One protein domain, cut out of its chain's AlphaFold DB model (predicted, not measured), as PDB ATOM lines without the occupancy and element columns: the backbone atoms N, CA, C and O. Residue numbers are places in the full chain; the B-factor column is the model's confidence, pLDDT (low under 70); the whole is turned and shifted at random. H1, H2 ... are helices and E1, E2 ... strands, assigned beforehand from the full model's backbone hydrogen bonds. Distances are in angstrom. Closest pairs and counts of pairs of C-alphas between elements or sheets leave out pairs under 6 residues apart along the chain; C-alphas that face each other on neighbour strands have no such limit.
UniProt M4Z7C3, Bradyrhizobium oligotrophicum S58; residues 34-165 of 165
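This is residues 34 to 165 of the 165 residues of a protein of Bradyrhizobium oligotrophicum S58 (UniProt M4Z7C3). A strongly twisted sheet of five strands has one helix, H4, over one face, while three helices, H1, H2 and H3, cluster beyond the ends of its strands where E1 begins and E3 ends. A long winding stretch, residues 122 to 152, lies largely on the side of the sheet away from H4. The 132 printed residues hold four named helices and five named strands, in the order H1 H2 H3 E1 E2 H4 E3 E4 E5, and the class is mixed, helices and strands. The sheet runs E2 E1 E3 E4 E5, antiparallel throughout; the whole is compact, with a radius of gyration of the C-alphas of 15.4 A and spans of 47 by 35 by 21 A.

H1, residues 42 to 55, and H2, residues 60 to 67, form a helical hairpin and touch, the closest C-alphas being those of Lys 50 and Val 63, 6.0 A apart; they run opposite ways at a shallow tilt of 20 degrees. H3, residues 73 to 78, touches H1, with the C-alphas of Tyr 42 and Phe 73 closest at 4.6 A, at a shallow tilt of 33 degrees, only just short of steep. E1, residues 84 to 89, and E2, residues 92 to 97, form a hairpin, with N 87 and O 94 2.9 A apart, within hydrogen-bond range. H4, residues 100 to 111, is on the sheet; its closest C-alpha pair with E1 is Ser 106 and Asp 87, 6.7 A. E3, residues 117 to 121, is antiparallel to E1, with N 86 and O 119 at 2.9 A. E2, H4 and E3 make a split strand-helix-strand unit, two strands running the same way with E1 between them, and its crossover is right-handed. E3, E4, residues 153 to 158, and E5, residues 161 to 164, make a meander, each strand the antiparallel neighbour of the one before; N 155 and O 118 are 2.8 A apart, and N 156 and O 163 2.8 A. H2 only grazes the sheet, with its residues 61 to 66. Every O i to N i+4 pair is within hydrogen-bond range in H1, H3 and H4; in H2 1 of 4 is, beside 4 of 5 O i to N i+3 pairs.

H1 begins at C-alpha 42, (119.634, 130.585, 120.320), and measures 20.1 A from first to last C-alpha. E1 measures 16.3 A, E2 17.0 A, H4 16.3 A and E4 15.0 A. E5 ends at C-alpha 164, (128.975, 106.979, 108.374).

The C-alphas farthest apart are those of Pro 40 and Asn 112, 47.4 A. The link from E3 to E4, 31 residues, is long; the other links are tight. The printed part has no cut, and no printed residue is under 70 in pLDDT.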
ATOM      1  N   ASP A  34     112.070 129.986 126.328       93.31
ATOM      2  CA  ASP A  34     113.223 129.145 125.981       93.31
ATOM      3  C   ASP A  34     112.895 128.068 124.934       93.31
ATOM      4  O   ASP A  34     113.788 127.569 124.251       93.31
ATOM      5  N   PHE A  35     111.620 127.704 124.791       93.69
ATOM      6  CA  PHE A  35     111.159 126.700 123.833       93.69
ATOM      7  C   PHE A  35     110.732 127.314 122.499       93.69
ATOM      8  O   PHE A  35     110.444 126.575 121.554       93.69
ATOM      9  N   CYS A  36     110.688 128.643 122.402       91.75
ATOM     10  CA  CYS A  36     110.310 129.326 121.178       91.75
ATOM     11  C   CYS A  36     111.370 129.123 120.100       91.75
ATOM     12  O   CYS A  36     112.570 129.276 120.333       91.75
ATOM     13  N   GLN A  37     110.904 128.778 118.904       89.75
ATOM     14  CA  GLN A  37     111.744 128.832 117.717       89.75
ATOM     15  C   GLN A  37     112.011 130.298 117.368       89.75
ATOM     16  O   GLN A  37     111.102 131.118 117.467       89.75
ATOM     17  N   GLY A  38     113.237 130.621 116.954       85.00
ATOM     18  CA  GLY A  38     113.605 131.988 116.564       85.00
ATOM     19  C   GLY A  38     113.992 132.917 117.719       85.00
ATOM     20  O   GLY A  38     114.214 134.104 117.485       85.00
ATOM     21  N   ASP A  39     114.127 132.398 118.947       90.19
ATOM     22  CA  ASP A  39     114.633 133.187 120.074       90.19
ATOM     23  C   ASP A  39     116.053 133.723 119.767       90.19
ATOM     24  O   ASP A  39     116.945 132.938 119.417       90.19
ATOM     25  N   PRO A  40     116.311 135.037 119.918       91.44
ATOM     26  CA  PRO A  40     117.594 135.647 119.559       91.44
ATOM     27  C   PRO A  40     118.778 135.124 120.388       91.44
ATOM     28  O   PRO A  40     119.930 135.262 119.974       91.44
ATOM     29  N   ARG A  41     118.529 134.489 121.540       93.19
ATOM     30  CA  ARG A  41     119.557 133.853 122.375       93.19
ATOM     31  C   ARG A  41     120.044 132.525 121.793       93.19
ATOM     32  O   ARG A  41     121.115 132.064 122.186       93.19
ATOM     33  N   TYR A  42     119.300 131.901 120.874       93.25
ATOM     34  CA  TYR A  42     119.634 130.585 120.320       93.25
ATOM     35  C   TYR A  42     120.987 130.583 119.598       93.25
ATOM     36  O   TYR A  42     121.887 129.838 119.984       93.25
ATOM     37  N   ALA A  43     121.156 131.438 118.587       93.94
ATOM     38  CA  ALA A  43     122.370 131.480 117.772       93.94
ATOM     39  C   ALA A  43     123.660 131.734 118.586       93.94
ATOM     40  O   ALA A  43     124.607 130.955 118.435       93.94
ATOM     41  N   PRO A  44     123.735 132.742 119.485       95.75
ATOM     42  CA  PRO A  44     124.936 132.948 120.294       95.75
ATOM     43  C   PRO A  44     125.191 131.794 121.274       95.75
ATOM     44  O   PRO A  44     126.344 131.402 121.462       95.75
ATOM     45  N   ARG A  45     124.142 131.195 121.859       95.44
ATOM     46  CA  ARG A  45     124.289 130.041 122.759       95.44
ATOM     47  C   ARG A  45     124.802 128.805 122.019       95.44
ATOM     48  O   ARG A  45     125.697 128.130 122.524       95.44
ATOM     49  N   LEU A  46     124.291 128.538 120.816       95.88
ATOM     50  CA  LEU A  46     124.758 127.450 119.953       95.88
ATOM     51  C   LEU A  46     126.226 127.643 119.567       95.88
ATOM     52  O   LEU A  46     127.020 126.713 119.694       95.88
ATOM     53  N   ALA A  47     126.606 128.856 119.158       96.56
ATOM     54  CA  ALA A  47     127.990 129.178 118.827       96.56
ATOM     55  C   ALA A  47     128.935 128.940 120.017       96.56
ATOM     56  O   ALA A  47     129.987 128.321 119.850       96.56
ATOM     57  N   GLN A  48     128.536 129.360 121.223       96.44
ATOM     58  CA  GLN A  48     129.300 129.125 122.448       96.44
ATOM     59  C   GLN A  48     129.451 127.628 122.758       96.44
ATOM     60  O   GLN A  48     130.561 127.175 123.033       96.44
ATOM     61  N   ALA A  49     128.363 126.854 122.691       95.38
ATOM     62  CA  ALA A  49     128.391 125.416 122.959       95.38
ATOM     63  C   ALA A  49     129.308 124.672 121.972       95.38
ATOM     64  O   ALA A  49     130.157 123.884 122.385       95.38
ATOM     65  N   LYS A  50     129.212 124.987 120.673       96.75
ATOM     66  CA  LYS A  50     130.077 124.401 119.638       96.75
ATOM     67  C   LYS A  50     131.546 124.775 119.835       96.75
ATOM     68  O   LYS A  50     132.417 123.930 119.659       96.75
ATOM     69  N   ALA A  51     131.837 126.022 120.209       97.44
ATOM     70  CA  ALA A  51     133.202 126.449 120.515       97.44
ATOM     71  C   ALA A  51     133.779 125.691 121.722       97.44
ATOM     72  O   ALA A  51     134.920 125.240 121.666       97.44
ATOM     73  N   ALA A  52     132.983 125.491 122.777       95.94
ATOM     74  CA  ALA A  52     133.396 124.706 123.938       95.94
ATOM     75  C   ALA A  52     133.727 123.252 123.559       95.94
ATOM     76  O   ALA A  52     134.795 122.767 123.918       95.94
ATOM     77  N   MET A  53     132.875 122.592 122.765       96.00
ATOM     78  CA  MET A  53     133.112 121.218 122.300       96.00
ATOM     79  C   MET A  53     134.382 121.089 121.449       96.00
ATOM     80  O   MET A  53     135.151 120.145 121.624       96.00
ATOM     81  N   ARG A  54     134.646 122.058 120.562       96.69
ATOM     82  CA  ARG A  54     135.896 122.089 119.784       96.69
ATOM     83  C   ARG A  54     137.124 122.237 120.675       96.69
ATOM     84  O   ARG A  54     138.124 121.570 120.438       96.69
ATOM     85  N   ASN A  55     137.046 123.060 121.720       96.50
ATOM     86  CA  ASN A  55     138.144 123.231 122.675       96.50
ATOM     87  C   ASN A  55     138.421 121.961 123.500       96.50
ATOM     88  O   ASN A  55     139.538 121.786 123.977       96.50
ATOM     89  N   THR A  56     137.434 121.071 123.646       95.62
ATOM     90  CA  THR A  56     137.608 119.731 124.235       95.62
ATOM     91  C   THR A  56     138.257 118.736 123.263       95.62
ATOM     92  O   THR A  56     138.718 117.685 123.692       95.62
ATOM     93  N   GLY A  57     138.340 119.065 121.971       96.25
ATOM     94  CA  GLY A  57     138.943 118.214 120.944       96.25
ATOM     95  C   GLY A  57     137.948 117.344 120.172       96.25
ATOM     96  O   GLY A  57     138.377 116.467 119.428       96.25
ATOM     97  N   TYR A  58     136.634 117.571 120.306       97.56
ATOM     98  CA  TYR A  58     135.662 116.838 119.491       97.56
ATOM     99  C   TYR A  58     135.804 117.198 117.999       97.56
ATOM    100  O   TYR A  58     135.928 118.382 117.664       97.56
ATOM    101  N   PRO A  59     135.740 116.208 117.089       97.38
ATOM    102  CA  PRO A  59     135.832 116.435 115.652       97.38
ATOM    103  C   PRO A  59     134.629 117.228 115.125       97.38
ATOM    104  O   PRO A  59     133.510 117.116 115.635       97.38
ATOM    105  N   ASP A  60     134.845 118.000 114.056       97.50
ATOM    106  CA  ASP A  60     133.822 118.892 113.491       97.50
ATOM    107  C   ASP A  60     132.545 118.157 113.057       97.50
ATOM    108  O   ASP A  60     131.459 118.728 113.154       97.50
ATOM    109  N   GLU A  61     132.640 116.892 112.633       96.56
ATOM    110  CA  GLU A  61     131.467 116.077 112.287       96.56
ATOM    111  C   GLU A  61     130.528 115.857 113.483       96.56
ATOM    112  O   GLU A  61     129.310 115.938 113.328       96.56
ATOM    113  N   LEU A  62     131.075 115.659 114.688       97.38
ATOM    114  CA  LEU A  62     130.281 115.521 115.907       97.38
ATOM    115  C   LEU A  62     129.723 116.870 116.330       97.38
ATOM    116  O   LEU A  62     128.535 116.994 116.612       97.38
ATOM    117  N   VAL A  63     130.549 117.915 116.292       97.25
ATOM    118  CA  VAL A  63     130.107 119.276 116.615       97.25
ATOM    119  C   VAL A  63     128.974 119.734 115.684       97.25
ATOM    120  O   VAL A  63     128.086 120.466 116.122       97.25
ATOM    121  N   ALA A  64     128.946 119.282 114.427       95.94
ATOM    122  CA  ALA A  64     127.874 119.571 113.473       95.94
ATOM    123  C   ALA A  64     126.521 118.925 113.836       95.94
ATOM    124  O   ALA A  64     125.479 119.405 113.387       95.94
ATOM    125  N   LEU A  65     126.487 117.891 114.687       95.38
ATOM    126  CA  LEU A  65     125.227 117.319 115.190       95.38
ATOM    127  C   LEU A  65     124.429 118.318 116.033       95.38
ATOM    128  O   LEU A  65     123.201 118.251 116.085       95.38
ATOM    129  N   MET A  66     125.103 119.300 116.637       94.50
ATOM    130  CA  MET A  66     124.449 120.388 117.367       94.50
ATOM    131  C   MET A  66     123.534 121.242 116.484       94.50
ATOM    132  O   MET A  66     122.629 121.885 117.008       94.50
ATOM    133  N   ASP A  67     123.745 121.236 115.165       93.25
ATOM    134  CA  ASP A  67     122.932 121.982 114.201       93.25
ATOM    135  C   ASP A  67     121.706 121.190 113.709       93.25
ATOM    136  O   ASP A  67     120.879 121.729 112.975       93.25
ATOM    137  N   LYS A  68     121.598 119.897 114.048       89.56
ATOM    138  CA  LYS A  68     120.618 118.980 113.440       89.56
ATOM    139  C   LYS A  68     119.278 118.912 114.167       89.56
ATOM    140  O   LYS A  68     118.300 118.480 113.562       89.56
ATOM    141  N   ASP A  69     119.217 119.322 115.430       83.75
ATOM    142  CA  ASP A  69     118.018 119.178 116.258       83.75
ATOM    143  C   ASP A  69     117.571 120.506 116.866       83.75
ATOM    144  O   ASP A  69     118.322 121.080 117.651       83.75
ATOM    145  N   GLY A  70     116.340 120.925 116.552       79.00
ATOM    146  CA  GLY A  70     115.591 121.986 117.232       79.00
ATOM    147  C   GLY A  70     116.232 123.384 117.224       79.00
ATOM    148  O   GLY A  70     117.341 123.609 117.702       79.00
ATOM    149  N   ALA A  71     115.483 124.390 116.774       88.00
ATOM    150  CA  ALA A  71     115.952 125.780 116.737       88.00
ATOM    151  C   ALA A  71     115.455 126.632 117.927       88.00
ATOM    152  O   ALA A  71     114.973 127.747 117.729       88.00
ATOM    153  N   CYS A  72     115.531 126.106 119.157       93.06
ATOM    154  CA  CYS A  72     115.142 126.821 120.383       93.06
ATOM    155  C   CYS A  72     116.240 126.802 121.458       93.06
ATOM    156  O   CYS A  72     117.054 125.879 121.535       93.06
ATOM    157  N   PHE A  73     116.258 127.830 122.314       94.19
ATOM    158  CA  PHE A  73     117.288 128.018 123.343       94.19
ATOM    159  C   PHE A  73     117.386 126.826 124.311       94.19
ATOM    160  O   PHE A  73     118.484 126.340 124.581       94.19
ATOM    161  N   ALA A  74     116.240 126.309 124.768       94.00
ATOM    162  CA  ALA A  74     116.147 125.201 125.715       94.00
ATOM    163  C   ALA A  74     116.848 123.934 125.218       94.00
ATOM    164  O   ALA A  74     117.428 123.215 126.028       94.00
ATOM    165  N   ARG A  75     116.824 123.662 123.903       93.50
ATOM    166  CA  ARG A  75     117.573 122.541 123.326       93.50
ATOM    167  C   ARG A  75     119.049 122.735 123.648       93.50
ATOM    168  O   ARG A  75     119.665 121.873 124.267       93.50
ATOM    169  N   VAL A  76     119.633 123.844 123.195       93.75
ATOM    170  CA  VAL A  76     121.085 124.058 123.295       93.75
ATOM    171  C   VAL A  76     121.534 124.053 124.749       93.75
ATOM    172  O   VAL A  76     122.572 123.483 125.057       93.75
ATOM    173  N   ASP A  77     120.733 124.639 125.637       93.06
ATOM    174  CA  ASP A  77     121.059 124.741 127.054       93.06
ATOM    175  C   ASP A  77     120.997 123.403 127.808       93.06
ATOM    176  O   ASP A  77     121.760 123.186 128.744       93.06
ATOM    177  N   ARG A  78     120.110 122.494 127.388       91.00
ATOM    178  CA  ARG A  78     119.893 121.196 128.051       91.00
ATOM    179  C   ARG A  78     120.631 120.036 127.401       91.00
ATOM    180  O   ARG A  78     120.614 118.930 127.938       91.00
ATOM    181  N   ALA A  79     121.205 120.246 126.226       89.81
ATOM    182  CA  ALA A  79     121.905 119.190 125.530       89.81
ATOM    183  C   ALA A  79     123.202 118.816 126.256       89.81
ATOM    184  O   ALA A  79     123.929 119.710 126.694       89.81
ATOM    185  N   PRO A  80     123.529 117.515 126.340       90.56
ATOM    186  CA  PRO A  80     124.818 117.079 126.850       90.56
ATOM    187  C   PRO A  80     125.967 117.718 126.064       90.56
ATOM    188  O   PRO A  80     125.879 117.908 124.846       90.56
ATOM    189  N   THR A  81     127.044 118.055 126.774       89.38
ATOM    190  CA  THR A  81     128.272 118.610 126.184       89.38
ATOM    191  C   THR A  81     129.248 117.535 125.709       89.38
ATOM    192  O   THR A  81     130.300 117.871 125.176       89.38
ATOM    193  N   ASN A  82     128.912 116.263 125.920       95.12
ATOM    194  CA  ASN A  82     129.655 115.096 125.476       95.12
ATOM    195  C   ASN A  82     128.894 114.344 124.373       95.12
ATOM    196  O   ASN A  82     127.698 114.549 124.147       95.12
ATOM    197  N   PHE A  83     129.618 113.474 123.673       97.88
ATOM    198  CA  PHE A  83     129.075 112.604 122.636       97.88
ATOM    199  C   PHE A  83     129.118 111.153 123.092       97.88
ATOM    200  O   PHE A  83     129.911 110.776 123.949       97.88
ATOM    201  N   HIS A  84     128.263 110.337 122.494       98.44
ATOM    202  CA  HIS A  84     128.117 108.926 122.797       98.44
ATOM    203  C   HIS A  84     128.079 108.103 121.512       98.44
ATOM    204  O   HIS A  84     127.718 108.602 120.440       98.44
ATOM    205  N   ILE A  85     128.435 106.829 121.651       98.69
ATOM    206  CA  ILE A  85     128.252 105.797 120.641       98.69
ATOM    207  C   ILE A  85     127.207 104.813 121.148       98.69
ATOM    208  O   ILE A  85     127.341 104.298 122.256       98.69
ATOM    209  N   ARG A  86     126.201 104.530 120.322       98.56
ATOM    210  CA  ARG A  86     125.232 103.458 120.557       98.56
ATOM    211  C   ARG A  86     125.538 102.291 119.643       98.56
ATOM    212  O   ARG A  86     125.288 102.387 118.444       98.56
ATOM    213  N   ASP A  87     126.020 101.199 120.213       98.25
ATOM    214  CA  ASP A  87     126.202  99.919 119.530       98.25
ATOM    215  C   ASP A  87     124.892  99.133 119.538       98.25
ATOM    216  O   ASP A  87     124.283  98.999 120.597       98.25
ATOM    217  N   TYR A  88     124.476  98.564 118.401       97.69
ATOM    218  CA  TYR A  88     123.266  97.734 118.332       97.69
ATOM    219  C   TYR A  88     123.558  96.290 117.899       97.69
ATOM    220  O   TYR A  88     123.972  96.022 116.760       97.69
ATOM    221  N   ALA A  89     123.289  95.345 118.801       95.62
ATOM    222  CA  ALA A  89     123.473  93.910 118.605       95.62
ATOM    223  C   ALA A  89     122.196  93.149 118.972       95.62
ATOM    224  O   ALA A  89     121.731  93.211 120.103       95.62
ATOM    225  N   SER A  90     121.648  92.376 118.031       91.56
ATOM    226  CA  SER A  90     120.603  91.376 118.312       91.56
ATOM    227  C   SER A  90     119.399  91.875 119.131       91.56
ATOM    228  O   SER A  90     118.894  91.149 119.985       91.56
ATOM    229  N   GLY A  91     118.920  93.100 118.888       91.19
ATOM    230  CA  GLY A  91     117.768  93.644 119.618       91.19
ATOM    231  C   GLY A  91     118.113  94.457 120.864       91.19
ATOM    232  O   GLY A  91     117.213  95.041 121.461       91.19
ATOM    233  N   THR A  92     119.383  94.514 121.262       94.75
ATOM    234  CA  THR A  92     119.842  95.310 122.402       94.75
ATOM    235  C   THR A  92     120.808  96.392 121.953       94.75
ATOM    236  O   THR A  92     121.482  96.273 120.925       94.75
ATOM    237  N   PHE A  93     120.869  97.466 122.737       95.69
ATOM    238  CA  PHE A  93     121.845  98.522 122.545       95.69
ATOM    239  C   PHE A  93     122.708  98.735 123.783       95.69
ATOM    240  O   PHE A  93     122.269  98.518 124.914       95.69
ATOM    241  N   GLN A  94     123.939  99.174 123.546       97.00
ATOM    242  CA  GLN A  94     124.868  99.620 124.572       97.00
ATOM    243  C   GLN A  94     125.364 101.015 124.209       97.00
ATOM    244  O   GLN A  94     125.890 101.219 123.116       97.00
ATOM    245  N   ASP A  95     125.240 101.936 125.160       97.81
ATOM    246  CA  ASP A  95     125.755 103.291 125.023       97.81
ATOM    247  C   ASP A  95     127.121 103.378 125.719       97.81
ATOM    248  O   ASP A  95     127.277 102.968 126.873       97.81
ATOM    249  N   VAL A  96     128.117 103.903 125.012       97.69
ATOM    250  CA  VAL A  96     129.436 104.253 125.555       97.69
ATOM    251  C   VAL A  96     129.726 105.716 125.253       97.69
ATOM    252  O   VAL A  96     129.180 106.282 124.308       97.69
ATOM    253  N   GLU A  97     130.542 106.369 126.074       97.94
ATOM    254  CA  GLU A  97     131.015 107.715 125.746       97.94
ATOM    255  C   GLU A  97     131.872 107.670 124.477       97.94
ATOM    256  O   GLU A  97     132.614 106.713 124.241       97.94
ATOM    257  N   TRP A  98     131.730 108.680 123.624       98.31
ATOM    258  CA  TRP A  98     132.559 108.794 122.439       98.31
ATOM    259  C   TRP A  98     133.964 109.233 122.843       98.31
ATOM    260  O   TRP A  98     134.157 110.284 123.450       98.31
ATOM    261  N   ASP A  99     134.929 108.437 122.414       97.94
ATOM    262  CA  ASP A  99     136.321 108.799 122.219       97.94
ATOM    263  C   ASP A  99     136.827 108.028 120.981       97.94
ATOM    264  O   ASP A  99     136.113 107.189 120.410       97.94
ATOM    265  N   GLU A 100     138.049 108.318 120.537       97.50
ATOM    266  CA  GLU A 100     138.629 107.674 119.351       97.50
ATOM    267  C   GLU A 100     138.769 106.148 119.512       97.50
ATOM    268  O   GLU A 100     138.617 105.398 118.543       97.50
ATOM    269  N   ASP A 101     139.009 105.665 120.734       98.38
ATOM    270  CA  ASP A 101     139.192 104.247 121.023       98.38
ATOM    271  C   ASP A 101     137.868 103.481 121.013       98.38
ATOM    272  O   ASP A 101     137.771 102.416 120.393       98.38
ATOM    273  N   ASN A 102     136.823 104.029 121.623       98.62
ATOM    274  CA  ASN A 102     135.473 103.485 121.610       98.62
ATOM    275  C   ASN A 102     134.901 103.499 120.193       98.62
ATOM    276  O   ASN A 102     134.261 102.523 119.789       98.62
ATOM    277  N   GLU A 103     135.185 104.527 119.385       98.50
ATOM    278  CA  GLU A 103     134.823 104.509 117.967       98.50
ATOM    279  C   GLU A 103     135.561 103.407 117.207       98.50
ATOM    280  O   GLU A 103     134.939 102.643 116.463       98.50
ATOM    281  N   ARG A 104     136.875 103.274 117.410       98.50
ATOM    282  CA  ARG A 104     137.674 102.208 116.796       98.50
ATOM    283  C   ARG A 104     137.149 100.819 117.178       98.50
ATOM    284  O   ARG A 104     137.058  99.944 116.312       98.50
ATOM    285  N   ILE A 105     136.778 100.610 118.442       98.50
ATOM    286  CA  ILE A 105     136.192  99.358 118.944       98.50
ATOM    287  C   ILE A 105     134.832  99.093 118.290       98.50
ATOM    288  O   ILE A 105     134.605  97.991 117.786       98.50
ATOM    289  N   SER A 106     133.951 100.090 118.239       98.50
ATOM    290  CA  SER A 106     132.613  99.981 117.636       98.50
ATOM    291  C   SER A 106     132.702  99.686 116.136       98.50
ATOM    292  O   SER A 106     132.054  98.774 115.622       98.50
ATOM    293  N   ARG A 107     133.628 100.347 115.433       98.56
ATOM    294  CA  ARG A 107     133.966 100.054 114.033       98.56
ATOM    295  C   ARG A 107     134.440  98.611 113.844       98.56
ATOM    296  O   ARG A 107     134.011  97.955 112.896       98.56
ATOM    297  N   ALA A 108     135.291  98.093 114.729       98.31
ATOM    298  CA  ALA A 108     135.751  96.704 114.663       98.31
ATOM    299  C   ALA A 108     134.612  95.699 114.917       98.31
ATOM    300  O   ALA A 108     134.483  94.730 114.165       98.31
ATOM    301  N   LYS A 109     133.753  95.958 115.916       98.19
ATOM    302  CA  LYS A 109     132.530  95.177 116.184       98.19
ATOM    303  C   LYS A 109     131.577  95.179 114.983       98.19
ATOM    304  O   LYS A 109     130.911  94.186 114.711       98.19
ATOM    305  N   LEU A 110     131.490  96.286 114.251       98.19
ATOM    306  CA  LEU A 110     130.645  96.374 113.061       98.19
ATOM    307  C   LEU A 110     131.237  95.569 111.898       98.19
ATOM    308  O   LEU A 110     130.542  94.807 111.227       98.19
ATOM    309  N   LEU A 111     132.546  95.692 111.666       98.19
ATOM    310  CA  LEU A 111     133.234  94.969 110.596       98.19
ATOM    311  C   LEU A 111     133.228  93.453 110.810       98.19
ATOM    312  O   LEU A 111     133.043  92.709 109.840       98.19
ATOM    313  N   ASN A 112     133.384  92.997 112.056       97.19
ATOM    314  CA  ASN A 112     133.370  91.577 112.405       97.19
ATOM    315  C   ASN A 112     131.948  90.983 112.541       97.19
ATOM    316  O   ASN A 112     131.820  89.774 112.700       97.19
ATOM    317  N   GLY A 113     130.894  91.807 112.439       96.88
ATOM    318  CA  GLY A 113     129.494  91.373 112.501       96.88
ATOM    319  C   GLY A 113     128.944  91.151 113.915       96.88
ATOM    320  O   GLY A 113     127.882  90.552 114.054       96.88
ATOM    321  N   THR A 114     129.638  91.623 114.955       97.62
ATOM    322  CA  THR A 114     129.168  91.575 116.354       97.62
ATOM    323  C   THR A 114     128.023  92.559 116.596       97.62
ATOM    324  O   THR A 114     127.095  92.257 117.341       97.62
ATOM    325  N   ILE A 115     128.080  93.730 115.959       98.31
ATOM    326  CA  ILE A 115     126.989  94.713 115.924       98.31
ATOM    327  C   ILE A 115     126.563  94.923 114.471       98.31
ATOM    328  O   ILE A 115     127.349  94.722 113.543       98.31
ATOM    329  N   SER A 116     125.315  95.332 114.269       97.12
ATOM    330  CA  SER A 116     124.751  95.551 112.926       97.12
ATOM    331  C   SER A 116     124.838  97.010 112.461       97.12
ATOM    332  O   SER A 116     124.891  97.279 111.261       97.12
ATOM    333  N   VAL A 117     124.891  97.943 113.410       98.31
ATOM    334  CA  VAL A 117     125.006  99.391 113.215       98.31
ATOM    335  C   VAL A 117     125.553 100.002 114.506       98.31
ATOM    336  O   VAL A 117     125.353  99.436 115.586       98.31
ATOM    337  N   TYR A 118     126.228 101.145 114.402       98.62
ATOM    338  CA  TYR A 118     126.401 102.035 115.547       98.62
ATOM    339  C   TYR A 118     126.049 103.477 115.184       98.62
ATOM    340  O   TYR A 118     126.139 103.871 114.020       98.62
ATOM    341  N   TYR A 119     125.649 104.260 116.181       98.62
ATOM    342  CA  TYR A 119     125.273 105.665 116.019       98.62
ATOM    343  C   TYR A 119     126.188 106.560 116.839       98.62
ATOM    344  O   TYR A 119     126.471 106.218 117.982       98.62
ATOM    345  N   LYS A 120     126.591 107.718 116.308       98.50
ATOM    346  CA  LYS A 120     127.215 108.793 117.094       98.50
ATOM    347  C   LYS A 120     126.197 109.901 117.348       98.50
ATOM    348  O   LYS A 120     125.522 110.331 116.411       98.50
ATOM    349  N   TYR A 121     126.076 110.361 118.588       97.69
ATOM    350  CA  TYR A 121     125.078 111.364 118.970       97.69
ATOM    351  C   TYR A 121     125.482 112.134 120.228       97.69
ATOM    352  O   TYR A 121     126.217 111.619 121.063       97.69
ATOM    353  N   ASN A 122     124.965 113.354 120.399       96.12
ATOM    354  CA  ASN A 122     124.924 114.019 121.710       96.12
ATOM    355  C   ASN A 122     123.571 113.772 122.409       96.12
ATOM    356  O   ASN A 122     123.491 113.678 123.628       96.12
ATOM    357  N   THR A 123     122.497 113.618 121.628       95.06
ATOM    358  CA  THR A 123     121.163 113.208 122.090       95.06
ATOM    359  C   THR A 123     120.567 112.201 121.106       95.06
ATOM    360  O   THR A 123     120.508 112.513 119.918       95.06
ATOM    361  N   PRO A 124     120.102 111.017 121.548       95.81
ATOM    362  CA  PRO A 124     119.607 109.992 120.625       95.81
ATOM    363  C   PRO A 124     118.181 110.296 120.145       95.81
ATOM    364  O   PRO A 124     117.791 109.920 119.045       95.81
ATOM    365  N   ARG A 125     117.399 110.998 120.968       96.38
ATOM    366  CA  ARG A 125     116.003 111.363 120.715       96.38
ATOM    367  C   ARG A 125     115.891 112.862 120.522       96.38
ATOM    368  O   ARG A 125     116.507 113.624 121.266       96.38
ATOM    369  N   ALA A 126     115.073 113.265 119.562       95.62
ATOM    370  CA  ALA A 126     114.926 114.663 119.213       95.62
ATOM    371  C   ALA A 126     114.219 115.482 120.295       95.62
ATOM    372  O   ALA A 126     113.211 115.067 120.876       95.62
ATOM    373  N   PHE A 127     114.728 116.679 120.552       94.00
ATOM    374  CA  PHE A 127     114.115 117.623 121.467       94.00
ATOM    375  C   PHE A 127     112.908 118.295 120.809       94.00
ATOM    376  O   PHE A 127     112.923 118.620 119.626       94.00
ATOM    377  N   LYS A 128     111.849 118.546 121.583       93.56
ATOM    378  CA  LYS A 128     110.660 119.254 121.099       93.56
ATOM    379  C   LYS A 128     110.746 120.743 121.430       93.56
ATOM    380  O   LYS A 128     110.563 121.121 122.588       93.56
ATOM    381  N   CYS A 129     110.942 121.582 120.416       93.75
ATOM    382  CA  CYS A 129     110.656 123.014 120.516       93.75
ATOM    383  C   CYS A 129     109.147 123.290 120.330       93.75
ATOM    384  O   CYS A 129     108.356 122.391 120.025       93.75
ATOM    385  N   CYS A 130     108.712 124.537 120.538       93.62
ATOM    386  CA  CYS A 130     107.312 124.920 120.351       93.62
ATOM    387  C   CYS A 130     106.805 124.574 118.950       93.62
ATOM    388  O   CYS A 130     107.462 124.890 117.963       93.62
ATOM    389  N   GLY A 131     105.619 123.972 118.859       91.12
ATOM    390  CA  GLY A 131     105.000 123.617 117.576       91.12
ATOM    391  C   GLY A 131     105.605 122.392 116.881       91.12
ATOM    392  O   GLY A 131     105.038 121.923 115.897       91.12
ATOM    393  N   GLU A 132     106.699 121.822 117.393       93.44
ATOM    394  CA  GLU A 132     107.283 120.596 116.852       93.44
ATOM    395  C   GLU A 132     106.619 119.337 117.427       93.44
ATOM    396  O   GLU A 132     106.075 119.322 118.537       93.44
ATOM    397  N   LYS A 133     106.708 118.236 116.677       95.25
ATOM    398  CA  LYS A 133     106.322 116.905 117.156       95.25
ATOM    399  C   LYS A 133     107.318 116.395 118.199       95.25
ATOM    400  O   LYS A 133     108.520 116.675 118.099       95.25
ATOM    401  N   VAL A 134     106.826 115.627 119.177       95.50
ATOM    402  CA  VAL A 134     107.704 114.878 120.095       95.50
ATOM    403  C   VAL A 134     108.497 113.827 119.318       95.50
ATOM    404  O   VAL A 134     108.098 113.430 118.225       95.50
ATOM    405  N   TYR A 135     109.625 113.393 119.876       97.12
ATOM    406  CA  TYR A 135     110.608 112.550 119.193       97.12
ATOM    407  C   TYR A 135     109.998 111.326 118.492       97.12
ATOM    408  O   TYR A 135     110.296 111.096 117.326       97.12
ATOM    409  N   ASN A 136     109.083 110.609 119.153       97.94
ATOM    410  CA  ASN A 136     108.450 109.383 118.661       97.94
ATOM    411  C   ASN A 136     107.284 109.610 117.684       97.94
ATOM    412  O   ASN A 136     106.755 108.653 117.128       97.94
ATOM    413  N   GLU A 137     106.875 110.859 117.471       98.00
ATOM    414  CA  GLU A 137     105.874 111.248 116.469       98.00
ATOM    415  C   GLU A 137     106.524 111.795 115.183       98.00
ATOM    416  O   GLU A 137     105.829 112.101 114.202       98.00
ATOM    417  N   ARG A 138     107.855 111.966 115.174       96.94
ATOM    418  CA  ARG A 138     108.612 112.392 113.991       96.94
ATOM    419  C   ARG A 138     108.796 111.211 113.027       96.94
ATOM    420  O   ARG A 138     108.982 110.083 113.473       96.94
ATOM    421  N   PRO A 139     108.761 111.452 111.703       97.31
ATOM    422  CA  PRO A 139     108.847 110.383 110.701       97.31
ATOM    423  C   PRO A 139     110.216 109.691 110.644       97.31
ATOM    424  O   PRO A 139     110.334 108.635 110.035       97.31
ATOM    425  N   ASP A 140     111.248 110.288 111.238       97.00
ATOM    426  CA  ASP A 140     112.611 109.762 111.271       97.00
ATOM    427  C   ASP A 140     112.915 108.949 112.542       97.00
ATOM    428  O   ASP A 140     114.050 108.502 112.714       97.00
ATOM    429  N   TYR A 141     111.936 108.781 113.439       98.38
ATOM    430  CA  TYR A 141     112.107 107.969 114.636       98.38
ATOM    431  C   TYR A 141     112.165 106.485 114.287       98.38
ATOM    432  O   TYR A 141     111.243 105.919 113.698       98.38
ATOM    433  N   ASP A 142     113.255 105.856 114.698       97.56
ATOM    434  CA  ASP A 142     113.471 104.426 114.629       97.56
ATOM    435  C   ASP A 142     113.262 103.835 116.027       97.56
ATOM    436  O   ASP A 142     114.109 103.974 116.912       97.56
ATOM    437  N   SER A 143     112.122 103.175 116.238       96.69
ATOM    438  CA  SER A 143     111.792 102.541 117.518       96.69
ATOM    439  C   SER A 143     112.651 101.316 117.830       96.69
ATOM    440  O   SER A 143     112.722 100.906 118.984       96.69
ATOM    441  N   THR A 144     113.271 100.704 116.819       96.12
ATOM    442  CA  THR A 144     114.135  99.532 116.994       96.12
ATOM    443  C   THR A 144     115.478  99.941 117.586       96.12
ATOM    444  O   THR A 144     115.982  99.281 118.490       96.12
ATOM    445  N   HIS A 145     116.032 101.057 117.115       96.25
ATOM    446  CA  HIS A 145     117.306 101.593 117.603       96.25
ATOM    447  C   HIS A 145     117.143 102.684 118.676       96.25
ATOM    448  O   HIS A 145     118.124 103.119 119.285       96.25
ATOM    449  N   ASP A 146     115.900 103.109 118.920       97.06
ATOM    450  CA  ASP A 146     115.509 104.174 119.842       97.06
ATOM    451  C   ASP A 146     116.228 105.507 119.560       97.06
ATOM    452  O   ASP A 146     116.757 106.161 120.463       97.06
ATOM    453  N   VAL A 147     116.255 105.898 118.281       97.62
ATOM    454  CA  VAL A 147     116.907 107.128 117.804       97.62
ATOM    455  C   VAL A 147     116.056 107.888 116.788       97.62
ATOM    456  O   VAL A 147     115.278 107.294 116.046       97.62
ATOM    457  N   ASN A 148     116.242 109.203 116.702       98.12
ATOM    458  CA  ASN A 148     115.801 110.011 115.561       98.12
ATOM    459  C   ASN A 148     116.932 110.078 114.530       98.12
ATOM    460  O   ASN A 148     118.004 110.619 114.800       98.12
ATOM    461  N   ARG A 149     116.721 109.501 113.344       97.25
ATOM    462  CA  ARG A 149     117.790 109.317 112.351       97.25
ATOM    463  C   ARG A 149     118.295 110.623 111.738       97.25
ATOM    464  O   ARG A 149     119.386 110.620 111.185       97.25
ATOM    465  N   SER A 150     117.561 111.736 111.832       96.25
ATOM    466  CA  SER A 150     118.019 113.022 111.287       96.25
ATOM    467  C   SER A 150     119.015 113.767 112.180       96.25
ATOM    468  O   SER A 150     119.561 114.782 111.743       96.25
ATOM    469  N   ILE A 151     119.225 113.315 113.422       96.19
ATOM    470  CA  ILE A 151     120.017 114.026 114.446       96.19
ATOM    471  C   ILE A 151     121.218 113.223 114.963       96.19
ATOM    472  O   ILE A 151     121.855 113.613 115.940       96.19
ATOM    473  N   VAL A 152     121.517 112.097 114.323       97.88
ATOM    474  CA  VAL A 152     122.620 111.191 114.665       97.88
ATOM    475  C   VAL A 152     123.461 110.926 113.421       97.88
ATOM    476  O   VAL A 152     122.968 111.080 112.307       97.88
ATOM    477  N   ILE A 153     124.711 110.502 113.606       98.44
ATOM    478  CA  ILE A 153     125.521 109.926 112.526       98.44
ATOM    479  C   ILE A 153     125.353 108.413 112.589       98.44
ATOM    480  O   ILE A 153     125.731 107.788 113.579       98.44
ATOM    481  N   GLU A 154     124.795 107.816 111.546       98.31
ATOM    482  CA  GLU A 154     124.605 106.378 111.422       98.31
ATOM    483  C   GLU A 154     125.788 105.736 110.695       98.31
ATOM    484  O   GLU A 154     126.044 106.023 109.526       98.31
ATOM    485  N   CYS A 155     126.470 104.804 111.358       98.56
ATOM    486  CA  CYS A 155     127.596 104.070 110.798       98.56
ATOM    487  C   CYS A 155     127.224 102.614 110.499       98.56
ATOM    488  O   CYS A 155     126.891 101.833 111.393       98.56
ATOM    489  N   LYS A 156     127.316 102.231 109.222       98.00
ATOM    490  CA  LYS A 156     126.960 100.903 108.702       98.00
ATOM    491  C   LYS A 156     128.101 100.280 107.913       98.00
ATOM    492  O   LYS A 156     128.927 100.967 107.311       98.00
ATOM    493  N   LYS A 157     128.135  98.947 107.896       97.12
ATOM    494  CA  LYS A 157     129.080  98.188 107.075       97.12
ATOM    495  C   LYS A 157     128.698  98.320 105.596       97.12
ATOM    496  O   LYS A 157     127.567  98.020 105.223       97.12
ATOM    497  N   SER A 158     129.653  98.723 104.762       95.12
ATOM    498  CA  SER A 158     129.534  98.788 103.303       95.12
ATOM    499  C   SER A 158     130.671  97.974 102.682       95.12
ATOM    500  O   SER A 158     131.830  98.402 102.640       95.12
ATOM    501  N   GLY A 159     130.366  96.730 102.294       92.31
ATOM    502  CA  GLY A 159     131.375  95.755 101.875       92.31
ATOM    503  C   GLY A 159     132.361  95.430 103.004       92.31
ATOM    504  O   GLY A 159     131.979  94.888 104.041       92.31
ATOM    505  N   THR A 160     133.635  95.768 102.799       93.38
ATOM    506  CA  THR A 160     134.725  95.617 103.783       93.38
ATOM    507  C   THR A 160     135.031  96.906 104.550       93.38
ATOM    508  O   THR A 160     135.968  96.939 105.345       93.38
ATOM    509  N   THR A 161     134.256  97.969 104.326       96.19
ATOM    510  CA  THR A 161     134.454  99.284 104.949       96.19
ATOM    511  C   THR A 161     133.272  99.662 105.840       96.19
ATOM    512  O   THR A 161     132.255  98.966 105.876       96.19
ATOM    513  N   VAL A 162     133.409 100.761 106.584       97.50
ATOM    514  CA  VAL A 162     132.313 101.376 107.341       97.50
ATOM    515  C   VAL A 162     132.040 102.753 106.756       97.50
ATOM    516  O   VAL A 162     132.963 103.558 106.627       97.50
ATOM    517  N   THR A 163     130.775 103.003 106.431       97.50
ATOM    518  CA  THR A 163     130.257 104.290 105.964       97.50
ATOM    519  C   THR A 163     129.436 104.916 107.082       97.50
ATOM    520  O   THR A 163     128.579 104.239 107.645       97.50
ATOM    521  N   CYS A 164     129.697 106.187 107.382       97.44
ATOM    522  CA  CYS A 164     128.975 106.979 108.374       97.44
ATOM    523  C   CYS A 164     128.277 108.148 107.672       97.44
ATOM    524  O   CYS A 164     128.916 108.808 106.850       97.44
ATOM    525  N   GLN A 165     126.994 108.375 107.959       93.56
ATOM    526  CA  GLN A 165     126.173 109.427 107.340       93.56
ATOM    527  C   GLN A 165     125.175 110.037 108.319       93.56
ATOM    528  O   GLN A 165     124.734 109.299 109.227       93.56
TER     529      GLN A 165